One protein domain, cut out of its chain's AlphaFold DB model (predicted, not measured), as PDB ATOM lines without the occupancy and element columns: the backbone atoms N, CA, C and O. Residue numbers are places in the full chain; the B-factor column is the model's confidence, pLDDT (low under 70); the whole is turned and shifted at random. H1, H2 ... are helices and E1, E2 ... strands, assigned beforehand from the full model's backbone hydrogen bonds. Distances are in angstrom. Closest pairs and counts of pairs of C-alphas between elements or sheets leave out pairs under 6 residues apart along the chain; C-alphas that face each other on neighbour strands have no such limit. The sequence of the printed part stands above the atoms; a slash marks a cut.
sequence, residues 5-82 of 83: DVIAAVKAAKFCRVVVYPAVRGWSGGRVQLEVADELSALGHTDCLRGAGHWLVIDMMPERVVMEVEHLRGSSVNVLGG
ATOM      1  N   ASP A   5      48.959 -45.845  40.724       90.12
ATOM      2  CA  ASP A   5      47.829 -45.691  39.802       90.12
ATOM      3  C   ASP A   5      47.636 -44.231  39.385       90.12
ATOM      4  O   ASP A   5      47.492 -43.934  38.200       90.12
ATOM      5  N   VAL A   6      47.717 -43.301  40.343       90.62
ATOM      6  CA  VAL A   6      47.659 -41.856  40.082       90.62
ATOM      7  C   VAL A   6      48.822 -41.437  39.188       90.62
ATOM      8  O   VAL A   6      48.621 -40.727  38.205       90.62
ATOM      9  N   ILE A   7      50.038 -41.906  39.482       94.06
ATOM     10  CA  ILE A   7      51.224 -41.602  38.670       94.06
ATOM     11  C   ILE A   7      51.045 -42.102  37.232       94.06
ATOM     12  O   ILE A   7      51.339 -41.367  36.286       94.06
ATOM     13  N   ALA A   8      50.565 -43.335  37.056       92.81
ATOM     14  CA  ALA A   8      50.323 -43.916  35.742       92.81
ATOM     15  C   ALA A   8      49.253 -43.130  34.971       92.81
ATOM     16  O   ALA A   8      49.469 -42.779  33.811       92.81
ATOM     17  N   ALA A   9      48.146 -42.778  35.628       91.69
ATOM     18  CA  ALA A   9      47.061 -42.022  35.017       91.69
ATOM     19  C   ALA A   9      47.490 -40.606  34.600       91.69
ATOM     20  O   ALA A   9      47.222 -40.185  33.476       91.69
ATOM     21  N   VAL A  10      48.222 -39.890  35.459       92.88
ATOM     22  CA  VAL A  10      48.739 -38.541  35.167       92.88
ATOM     23  C   VAL A  10      49.678 -38.538  33.965       92.88
ATOM     24  O   VAL A  10      49.646 -37.596  33.169       92.88
ATOM     25  N   LYS A  11      50.509 -39.576  33.832       93.62
ATOM     26  CA  LYS A  11      51.429 -39.737  32.699       93.62
ATOM     27  C   LYS A  11      50.712 -40.132  31.409       93.62
ATOM     28  O   LYS A  11      51.126 -39.692  30.344       93.62
ATOM     29  N   ALA A  12      49.682 -40.971  31.502       92.38
ATOM     30  CA  ALA A  12      48.972 -41.496  30.339       92.38
ATOM     31  C   ALA A  12      47.966 -40.500  29.743       92.38
ATOM     32  O   ALA A  12      47.797 -40.456  28.527       92.38
ATOM     33  N   ALA A  13      47.305 -39.703  30.583       92.50
ATOM     34  CA  ALA A  13      46.200 -38.862  30.148       92.50
ATOM     35  C   ALA A  13      46.637 -37.704  29.247       92.50
ATOM     36  O   ALA A  13      47.616 -36.998  29.522       92.50
ATOM     37  N   LYS A  14      45.845 -37.431  28.208       93.44
ATOM     38  CA  LYS A  14      46.087 -36.285  27.317       93.44
ATOM     39  C   LYS A  14      45.873 -34.957  28.032       93.44
ATOM     40  O   LYS A  14      46.705 -34.058  27.912       93.44
ATOM     41  N   PHE A  15      44.815 -34.856  28.828       93.81
ATOM     42  CA  PHE A  15      44.461 -33.667  29.591       93.81
ATOM     43  C   PHE A  15      44.580 -33.940  31.087       93.81
ATOM     44  O   PHE A  15      44.206 -35.006  31.570       93.81
ATOM     45  N   CYS A  16      45.104 -32.955  31.813       94.81
ATOM     46  CA  CYS A  16      45.221 -32.982  33.263       94.81
ATOM     47  C   CYS A  16      44.865 -31.604  33.826       94.81
ATOM     48  O   CYS A  16      45.210 -30.578  33.225       94.81
ATOM     49  N   ARG A  17      44.166 -31.581  34.959       96.00
ATOM     50  CA  ARG A  17      43.730 -30.359  35.633       96.00
ATOM     51  C   ARG A  17      43.760 -30.543  37.141       96.00
ATOM     52  O   ARG A  17      43.329 -31.569  37.655       96.00
ATOM     53  N   VAL A  18      44.252 -29.531  37.843       95.25
ATOM     54  CA  VAL A  18      44.212 -29.465  39.303       95.25
ATOM     55  C   VAL A  18      43.111 -28.488  39.697       95.25
ATOM     56  O   VAL A  18      43.133 -27.333  39.283       95.25
ATOM     57  N   VAL A  19      42.143 -28.937  40.487       94.44
ATOM     58  CA  VAL A  19      41.056 -28.101  41.007       94.44
ATOM     59  C   VAL A  19      41.232 -27.944  42.510       94.44
ATOM     60  O   VAL A  19      41.316 -28.932  43.237       94.44
ATOM     61  N   VAL A  20      41.313 -26.706  42.985       91.81
ATOM     62  CA  VAL A  20      41.561 -26.362  44.387       91.81
ATOM     63  C   VAL A  20      40.289 -25.786  44.983       91.81
ATOM     64  O   VAL A  20      39.896 -24.670  44.659       91.81
ATOM     65  N   TYR A  21      39.651 -26.536  45.870       87.88
ATOM     66  CA  TYR A  21      38.466 -26.096  46.592       87.88
ATOM     67  C   TYR A  21      38.874 -25.436  47.913       87.88
ATOM     68  O   TYR A  21      39.650 -26.029  48.680       87.88
ATOM     69  N   PRO A  22      38.352 -24.236  48.221       81.75
ATOM     70  CA  PRO A  22      38.615 -23.578  49.489       81.75
ATOM     71  C   PRO A  22      38.058 -24.395  50.659       81.75
ATOM     72  O   PRO A  22      37.156 -25.223  50.515       81.75
ATOM     73  N   ALA A  23      38.595 -24.149  51.854       80.06
ATOM     74  CA  ALA A  23      38.063 -24.754  53.065       80.06
ATOM     75  C   ALA A  23      36.644 -24.224  53.324       80.06
ATOM     76  O   ALA A  23      36.457 -23.052  53.655       80.06
ATOM     77  N   VAL A  24      35.644 -25.091  53.187       77.19
ATOM     78  CA  VAL A  24      34.252 -24.790  53.539       77.19
ATOM     79  C   VAL A  24      33.945 -25.230  54.968       77.19
ATOM     80  O   VAL A  24      34.569 -26.139  55.523       77.19
ATOM     81  N   ARG A  25      32.973 -24.565  55.601       69.06
ATOM     82  CA  ARG A  25      32.580 -24.839  56.990       69.06
ATOM     83  C   ARG A  25      32.172 -26.311  57.145       69.06
ATOM     84  O   ARG A  25      31.275 -26.780  56.454       69.06
ATOM     85  N   GLY A  26      32.815 -27.017  58.076       70.00
ATOM     86  CA  GLY A  26      32.586 -28.445  58.329       70.00
ATOM     87  C   GLY A  26      33.614 -29.378  57.686       70.00
ATOM     88  O   GLY A  26      33.528 -30.586  57.895       70.00
ATOM     89  N   TRP A  27      34.580 -28.856  56.922       69.06
ATOM     90  CA  TRP A  27      35.667 -29.639  56.331       69.06
ATOM     91  C   TRP A  27      37.015 -29.269  56.958       69.06
ATOM     92  O   TRP A  27      37.303 -28.103  57.227       69.06
ATOM     93  N   SER A  28      37.857 -30.274  57.189       60.41
ATOM     94  CA  SER A  28      39.226 -30.113  57.679       60.41
ATOM     95  C   SER A  28      40.162 -29.724  56.528       60.41
ATOM     96  O   SER A  28      40.894 -30.563  56.011       60.41
ATOM     97  N   GLY A  29      40.112 -28.454  56.115       70.38
ATOM     98  CA  GLY A  29      41.042 -27.858  55.145       70.38
ATOM     99  C   GLY A  29      40.524 -27.755  53.706       70.38
ATOM    100  O   GLY A  29      39.426 -28.211  53.380       70.38
ATOM    101  N   GLY A  30      41.316 -27.096  52.853       77.06
ATOM    102  CA  GLY A  30      41.066 -27.026  51.411       77.06
ATOM    103  C   GLY A  30      41.259 -28.392  50.751       77.06
ATOM    104  O   GLY A  30      42.058 -29.202  51.221       77.06
ATOM    105  N   ARG A  31      40.519 -28.663  49.672       86.19
ATOM    106  CA  ARG A  31      40.629 -29.916  48.911       86.19
ATOM    107  C   ARG A  31      41.311 -29.675  47.581       86.19
ATOM    108  O   ARG A  31      41.065 -28.666  46.934       86.19
ATOM    109  N   VAL A  32      42.107 -30.643  47.147       91.31
ATOM    110  CA  VAL A  32      42.703 -30.628  45.815       91.31
ATOM    111  C   VAL A  32      42.204 -31.843  45.053       91.31
ATOM    112  O   VAL A  32      42.416 -32.975  45.476       91.31
ATOM    113  N   GLN A  33      41.522 -31.611  43.942       93.00
ATOM    114  CA  GLN A  33      41.057 -32.645  43.035       93.00
ATOM    115  C   GLN A  33      41.958 -32.667  41.806       93.00
ATOM    116  O   GLN A  33      42.127 -31.660  41.121       93.00
ATOM    117  N   LEU A  34      42.550 -33.822  41.543       94.44
ATOM    118  CA  LEU A  34      43.354 -34.074  40.362       94.44
ATOM    119  C   LEU A  34      42.485 -34.768  39.327       94.44
ATOM    120  O   LEU A  34      41.991 -35.861  39.583       94.44
ATOM    121  N   GLU A  35      42.318 -34.150  38.170       95.38
ATOM    122  CA  GLU A  35      41.465 -34.639  37.097       95.38
ATOM    123  C   GLU A  35      42.307 -35.006  35.893       95.38
ATOM    124  O   GLU A  35      43.208 -34.263  35.497       95.38
ATOM    125  N   VAL A  36      41.978 -36.138  35.288       94.44
ATOM    126  CA  VAL A  36      42.623 -36.630  34.079       94.44
ATOM    127  C   VAL A  36      41.560 -37.045  33.075       94.44
ATOM    128  O   VAL A  36      40.495 -37.515  33.472       94.44
ATOM    129  N   ALA A  37      41.836 -36.861  31.788       93.75
ATOM    130  CA  ALA A  37      40.962 -37.326  30.716       93.75
ATOM    131  C   ALA A  37      41.703 -37.420  29.378       93.75
ATOM    132  O   ALA A  37      42.685 -36.709  29.144       93.75
ATOM    133  N   ASP A  38      41.175 -38.226  28.456       91.56
ATOM    134  CA  ASP A  38      41.640 -38.237  27.063       91.56
ATOM    135  C   ASP A  38      41.004 -37.132  26.213       91.56
ATOM    136  O   ASP A  38      41.527 -36.779  25.153       91.56
ATOM    137  N   GLU A  39      39.918 -36.532  26.702       90.81
ATOM    138  CA  GLU A  39      39.216 -35.416  26.077       90.81
ATOM    139  C   GLU A  39      38.996 -34.284  27.079       90.81
ATOM    140  O   GLU A  39      38.558 -34.511  28.206       90.81
ATOM    141  N   LEU A  40      39.225 -33.038  26.652       90.31
ATOM    142  CA  LEU A  40      39.073 -31.863  27.514       90.31
ATOM    143  C   LEU A  40      37.661 -31.749  28.118       90.31
ATOM    144  O   LEU A  40      37.514 -31.355  29.270       90.31
ATOM    145  N   SER A  41      36.632 -32.125  27.349       91.00
ATOM    146  CA  SER A  41      35.226 -32.069  27.776       91.00
ATOM    147  C   SER A  41      34.866 -33.065  28.883       91.00
ATOM    148  O   SER A  41      33.824 -32.917  29.511       91.00
ATOM    149  N   ALA A  42      35.711 -34.070  29.128       91.38
ATOM    150  CA  ALA A  42      35.467 -35.104  30.126       91.38
ATOM    151  C   ALA A  42      36.137 -34.807  31.484       91.38
ATOM    152  O   ALA A  42      35.925 -35.548  32.443       91.38
ATOM    153  N   LEU A  43      36.917 -33.723  31.597       91.25
ATOM    154  CA  LEU A  43      37.486 -33.295  32.878       91.25
ATOM    155  C   LEU A  43      36.381 -32.959  33.889       91.25
ATOM    156  O   LEU A  43      35.432 -32.243  33.573       91.25
ATOM    157  N   GLY A  44      36.539 -33.438  35.123       88.19
ATOM    158  CA  GLY A  44      35.541 -33.297  36.191       88.19
ATOM    159  C   GLY A  44      34.473 -34.395  36.201       88.19
ATOM    160  O   GLY A  44      33.653 -34.440  37.114       88.19
ATOM    161  N   HIS A  45      34.508 -35.318  35.237       87.38
ATOM    162  CA  HIS A  45      33.644 -36.493  35.197       87.38
ATOM    163  C   HIS A  45      34.445 -37.781  35.410       87.38
ATOM    164  O   HIS A  45      35.669 -37.814  35.284       87.38
ATOM    165  N   THR A  46      33.737 -38.857  35.744       88.06
ATOM    166  CA  THR A  46      34.280 -40.216  35.710       88.06
ATOM    167  C   THR A  46      33.651 -40.922  34.519       88.06
ATOM    168  O   THR A  46      32.445 -41.162  34.513       88.06
ATOM    169  N   ASP A  47      34.454 -41.224  33.503       85.12
ATOM    170  CA  ASP A  47      34.006 -41.887  32.281       85.12
ATOM    171  C   ASP A  47      35.081 -42.864  31.797       85.12
ATOM    172  O   ASP A  47      36.115 -42.474  31.246       85.12
ATOM    173  N   CYS A  48      34.815 -44.157  31.990       76.12
ATOM    174  CA  CYS A  48      35.729 -45.229  31.611       76.12
ATOM    175  C   CYS A  48      35.962 -45.317  30.095       76.12
ATOM    176  O   CYS A  48      37.004 -45.819  29.684       76.12
ATOM    177  N   LEU A  49      35.025 -44.848  29.260       80.94
ATOM    178  CA  LEU A  49      35.177 -44.867  27.800       80.94
ATOM    179  C   LEU A  49      36.113 -43.760  27.303       80.94
ATOM    180  O   LEU A  49      36.674 -43.879  26.216       80.94
ATOM    181  N   ARG A  50      36.285 -42.694  28.093       77.75
ATOM    182  CA  ARG A  50      37.084 -41.505  27.749       77.75
ATOM    183  C   ARG A  50      38.343 -41.354  28.602       77.75
ATOM    184  O   ARG A  50      38.912 -40.262  28.675       77.75
ATOM    185  N   GLY A  51      38.729 -42.425  29.303       81.81
ATOM    186  CA  GLY A  51      39.865 -42.417  30.226       81.81
ATOM    187  C   GLY A  51      39.751 -41.334  31.302       81.81
ATOM    188  O   GLY A  51      40.769 -40.845  31.788       81.81
ATOM    189  N   ALA A  52      38.527 -40.902  31.625       88.88
ATOM    190  CA  ALA A  52      38.287 -39.763  32.491       88.88
ATOM    191  C   ALA A  52      38.083 -40.213  33.934       88.88
ATOM    192  O   ALA A  52      37.287 -41.111  34.227       88.88
ATOM    193  N   GLY A  53      38.791 -39.563  34.845       91.06
ATOM    194  CA  GLY A  53      38.718 -39.847  36.265       91.06
ATOM    195  C   GLY A  53      39.267 -38.700  37.092       91.06
ATOM    196  O   GLY A  53      39.905 -37.776  36.581       91.06
ATOM    197  N   HIS A  54      39.010 -38.764  38.392       92.38
ATOM    198  CA  HIS A  54      39.549 -37.799  39.330       92.38
ATOM    199  C   HIS A  54      39.928 -38.461  40.650       92.38
ATOM    200  O   HIS A  54      39.296 -39.422  41.090       92.38
ATOM    201  N   TRP A  55      40.956 -37.915  41.293       92.44
ATOM    202  CA  TRP A  55      41.384 -38.304  42.630       92.44
ATOM    203  C   TRP A  55      41.332 -37.110  43.557       92.44
ATOM    204  O   TRP A  55      41.742 -36.005  43.201       92.44
ATOM    205  N   LEU A  56      40.882 -37.362  44.781       90.44
ATOM    206  CA  LEU A  56      41.049 -36.412  45.861       90.44
ATOM    207  C   LEU A  56      42.457 -36.560  46.439       90.44
ATOM    208  O   LEU A  56      42.822 -37.624  46.943       90.44
ATOM    209  N   VAL A  57      43.235 -35.485  46.386       88.81
ATOM    210  CA  VAL A  57      44.537 -35.404  47.038       88.81
ATOM    211  C   VAL A  57      44.340 -34.834  48.438       88.81
ATOM    212  O   VAL A  57      43.834 -33.725  48.614       88.81
ATOM    213  N   ILE A  58      44.723 -35.625  49.437       83.12
ATOM    214  CA  ILE A  58      44.591 -35.311  50.862       83.12
ATOM    215  C   ILE A  58      45.989 -35.016  51.429       83.12
ATOM    216  O   ILE A  58      46.982 -35.573  50.953       83.12
ATOM    217  N   ASP A  59      46.060 -34.129  52.426       82.00
ATOM    218  CA  ASP A  59      47.276 -33.790  53.185       82.00
ATOM    219  C   ASP A  59      48.454 -33.281  52.334       82.00
ATOM    220  O   ASP A  59      49.624 -33.437  52.690       82.00
ATOM    221  N   MET A  60      48.165 -32.652  51.194       85.81
ATOM    222  CA  MET A  60      49.171 -32.018  50.346       85.81
ATOM    223  C   MET A  60      48.718 -30.621  49.936       85.81
ATOM    224  O   MET A  60      47.581 -30.424  49.514       85.81
ATOM    225  N   MET A  61      49.632 -29.655  50.047       87.56
ATOM    226  CA  MET A  61      49.376 -28.281  49.617       87.56
ATOM    227  C   MET A  61      49.173 -28.219  48.096       87.56
ATOM    228  O   MET A  61      49.904 -28.909  47.375       87.56
ATOM    229  N   PRO A  62      48.240 -27.391  47.594       89.25
ATOM    230  CA  PRO A  62      47.959 -27.274  46.164       89.25
ATOM    231  C   PRO A  62      49.204 -27.048  45.306       89.25
ATOM    232  O   PRO A  62      49.372 -27.686  44.273       89.25
ATOM    233  N   GLU A  63      50.132 -26.213  45.765       91.06
ATOM    234  CA  GLU A  63      51.359 -25.878  45.041       91.06
ATOM    235  C   GLU A  63      52.262 -27.106  44.877       91.06
ATOM    236  O   GLU A  63      52.873 -27.305  43.829       91.06
ATOM    237  N   ARG A  64      52.315 -27.975  45.896       92.31
ATOM    238  CA  ARG A  64      53.070 -29.235  45.836       92.31
ATOM    239  C   ARG A  64      52.424 -30.223  44.873       92.31
ATOM    240  O   ARG A  64      53.150 -30.870  44.126       92.31
ATOM    241  N   VAL A  65      51.091 -30.289  44.853       92.31
ATOM    242  CA  VAL A  65      50.340 -31.110  43.891       92.31
ATOM    243  C   VAL A  65      50.657 -30.671  42.465       92.31
ATOM    244  O   VAL A  65      50.998 -31.506  41.634       92.31
ATOM    245  N   VAL A  66      50.594 -29.366  42.195       94.00
ATOM    246  CA  VAL A  66      50.906 -28.793  40.880       94.00
ATOM    247  C   VAL A  66      52.333 -29.142  40.471       94.00
ATOM    248  O   VAL A  66      52.519 -29.745  39.419       94.00
ATOM    249  N   MET A  67      53.324 -28.878  41.328       94.62
ATOM    250  CA  MET A  67      54.725 -29.206  41.041       94.62
ATOM    251  C   MET A  67      54.938 -30.692  40.725       94.62
ATOM    252  O   MET A  67      55.676 -31.027  39.801       94.62
ATOM    253  N   GLU A  68      54.318 -31.592  41.490       94.81
ATOM    254  CA  GLU A  68      54.465 -33.036  41.289       94.81
ATOM    255  C   GLU A  68      53.807 -33.480  39.974       94.81
ATOM    256  O   GLU A  68      54.410 -34.224  39.202       94.81
ATOM    257  N   VAL A  69      52.615 -32.968  39.659       94.56
ATOM    258  CA  VAL A  69      51.920 -33.251  38.393       94.56
ATOM    259  C   VAL A  69      52.708 -32.725  37.193       94.56
ATOM    260  O   VAL A  69      52.887 -33.453  36.217       94.56
ATOM    261  N   GLU A  70      53.215 -31.495  37.263       95.75
ATOM    262  CA  GLU A  70      54.034 -30.903  36.200       95.75
ATOM    263  C   GLU A  70      55.338 -31.674  35.999       95.75
ATOM    264  O   GLU A  70      55.726 -31.949  34.862       95.75
ATOM    265  N   HIS A  71      55.981 -32.105  37.090       95.69
ATOM    266  CA  HIS A  71      57.169 -32.951  37.030       95.69
ATOM    267  C   HIS A  71      56.881 -34.294  36.345       95.69
ATOM    268  O   HIS A  71      57.651 -34.730  35.491       95.69
ATOM    269  N   LEU A  72      55.760 -34.942  36.677       94.94
ATOM    270  CA  LEU A  72      55.370 -36.218  36.074       94.94
ATOM    271  C   LEU A  72      55.018 -36.089  34.586       94.94
ATOM    272  O   LEU A  72      55.257 -37.030  33.830       94.94
ATOM    273  N   ARG A  73      54.448 -34.950  34.175       93.38
ATOM    274  CA  ARG A  73      54.007 -34.694  32.794       93.38
ATOM    275  C   ARG A  73      55.060 -34.030  31.911       93.38
ATOM    276  O   ARG A  73      54.887 -34.006  30.695       93.38
ATOM    277  N   GLY A  74      56.098 -33.433  32.494       93.88
ATOM    278  CA  GLY A  74      57.072 -32.614  31.768       93.88
ATOM    279  C   GLY A  74      56.462 -31.372  31.099       93.88
ATOM    280  O   GLY A  74      57.020 -30.867  30.129       93.88
ATOM    281  N   SER A  75      55.295 -30.912  31.561       91.12
ATOM    282  CA  SER A  75      54.544 -29.786  30.990       91.12
ATOM    283  C   SER A  75      53.674 -29.115  32.051       91.12
ATOM    284  O   SER A  75      53.319 -29.747  33.046       91.12
ATOM    285  N   SER A  76      53.330 -27.840  31.835       91.62
ATOM    286  CA  SER A  76      52.470 -27.086  32.752       91.62
ATOM    287  C   SER A  76      51.061 -27.669  32.836       91.62
ATOM    288  O   SER A  76      50.515 -28.151  31.839       91.62
ATOM    289  N   VAL A  77      50.457 -27.592  34.023       93.00
ATOM    290  CA  VAL A  77      49.087 -28.064  34.274       93.00
ATOM    291  C   VAL A  77      48.147 -26.891  34.537       93.00
ATOM    292  O   VAL A  77      48.520 -25.894  35.149       93.00
ATOM    293  N   ASN A  78      46.899 -27.007  34.084       92.81
ATOM    294  CA  ASN A  78      45.882 -26.004  34.384       92.81
ATOM    295  C   ASN A  78      45.430 -26.135  35.841       92.81
ATOM    296  O   ASN A  78      45.074 -27.232  36.281       92.81
ATOM    297  N   VAL A  79      45.387 -25.009  36.552       93.19
ATOM    298  CA  VAL A  79      44.916 -24.924  37.938       93.19
ATOM    299  C   VAL A  79      43.643 -24.090  37.977       93.19
ATOM    300  O   VAL A  79      43.635 -22.965  37.480       93.19
ATOM    301  N   LEU A  80      42.571 -24.628  38.557       92.88
ATOM    302  CA  LEU A  80      41.302 -23.927  38.747       92.88
ATOM    303  C   LEU A  80      40.961 -23.813  40.231       92.88
ATOM    304  O   LEU A  80      41.218 -24.736  41.001       92.88
ATOM    305  N   GLY A  81      40.334 -22.703  40.620       87.00
ATOM    306  CA  GLY A  81      39.605 -22.631  41.884       87.00
ATOM    307  C   GLY A  81      38.271 -23.356  41.732       87.00
ATOM    308  O   GLY A  81      37.548 -23.097  40.773       87.00
ATOM    309  N   GLY A  82      37.976 -24.285  42.634       79.25
ATOM    310  CA  GLY A  82      36.649 -24.874  42.749       79.25
ATOM    311  C   GLY A  82      35.723 -23.918  43.498       79.25
ATOM    312  O   GLY A  82      36.121 -23.381  44.536       79.25
TER     313      GLY A  82
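AT A GLANCE: This is residues 5 to 82 of the 83 residues of an uncharacterized protein of Aeromonas sp. HMWF015 (UniProt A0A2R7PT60). What is the shape? One sheet, E3 E2 E1 E4, mixed, has helices H1 and H2 over one face: two layers. What builds it? The 78 printed residues include, in order, H1 E1 E2 E3 H2 E4, class mixed; they are compact, radius of gyration of the C-alphas 12.2 A, spanning 35 by 25 by 20 A.

HOW THE PARTS SIT: Where are the helices? H1, residues 5 to 12, touches H2, residues 62 to 73, through residues 69 to 73 alone; the closest C-alphas, Lys 11 and Arg 73, are 5.7 A apart. In both, every O i to N i+4 pair is within hydrogen-bond range. How do strands pair? E1, residues 15 to 21, E2, 31 to 37, and E3, 53 to 57, form a meander, successive antiparallel neighbours, with N 19 and O 33 at 2.8 A, N 55 and O 34 at 2.9 A. E4, residues 78 to 81, is parallel to E1, with N 18 and O 78 at 2.9 A. E3, H2, E4 form a split strand-helix-strand unit, E2 and E1 between its strands, crossover right-handed.

IN THESE COORDINATES: Where does H1 begin? C-alpha 5 is at (47.829, -45.691, 39.802). How long are elements? E1 and E2 span 19.6 A each, H2 16.4 A. Where does E4 end? C-alpha 81 is at (39.605, -22.631, 41.884).

THE WHOLE: Any cut? The printed part has none; E2 to E3 is a long link. Where is confidence low? Residues 25 and 27 to 28 are under 70.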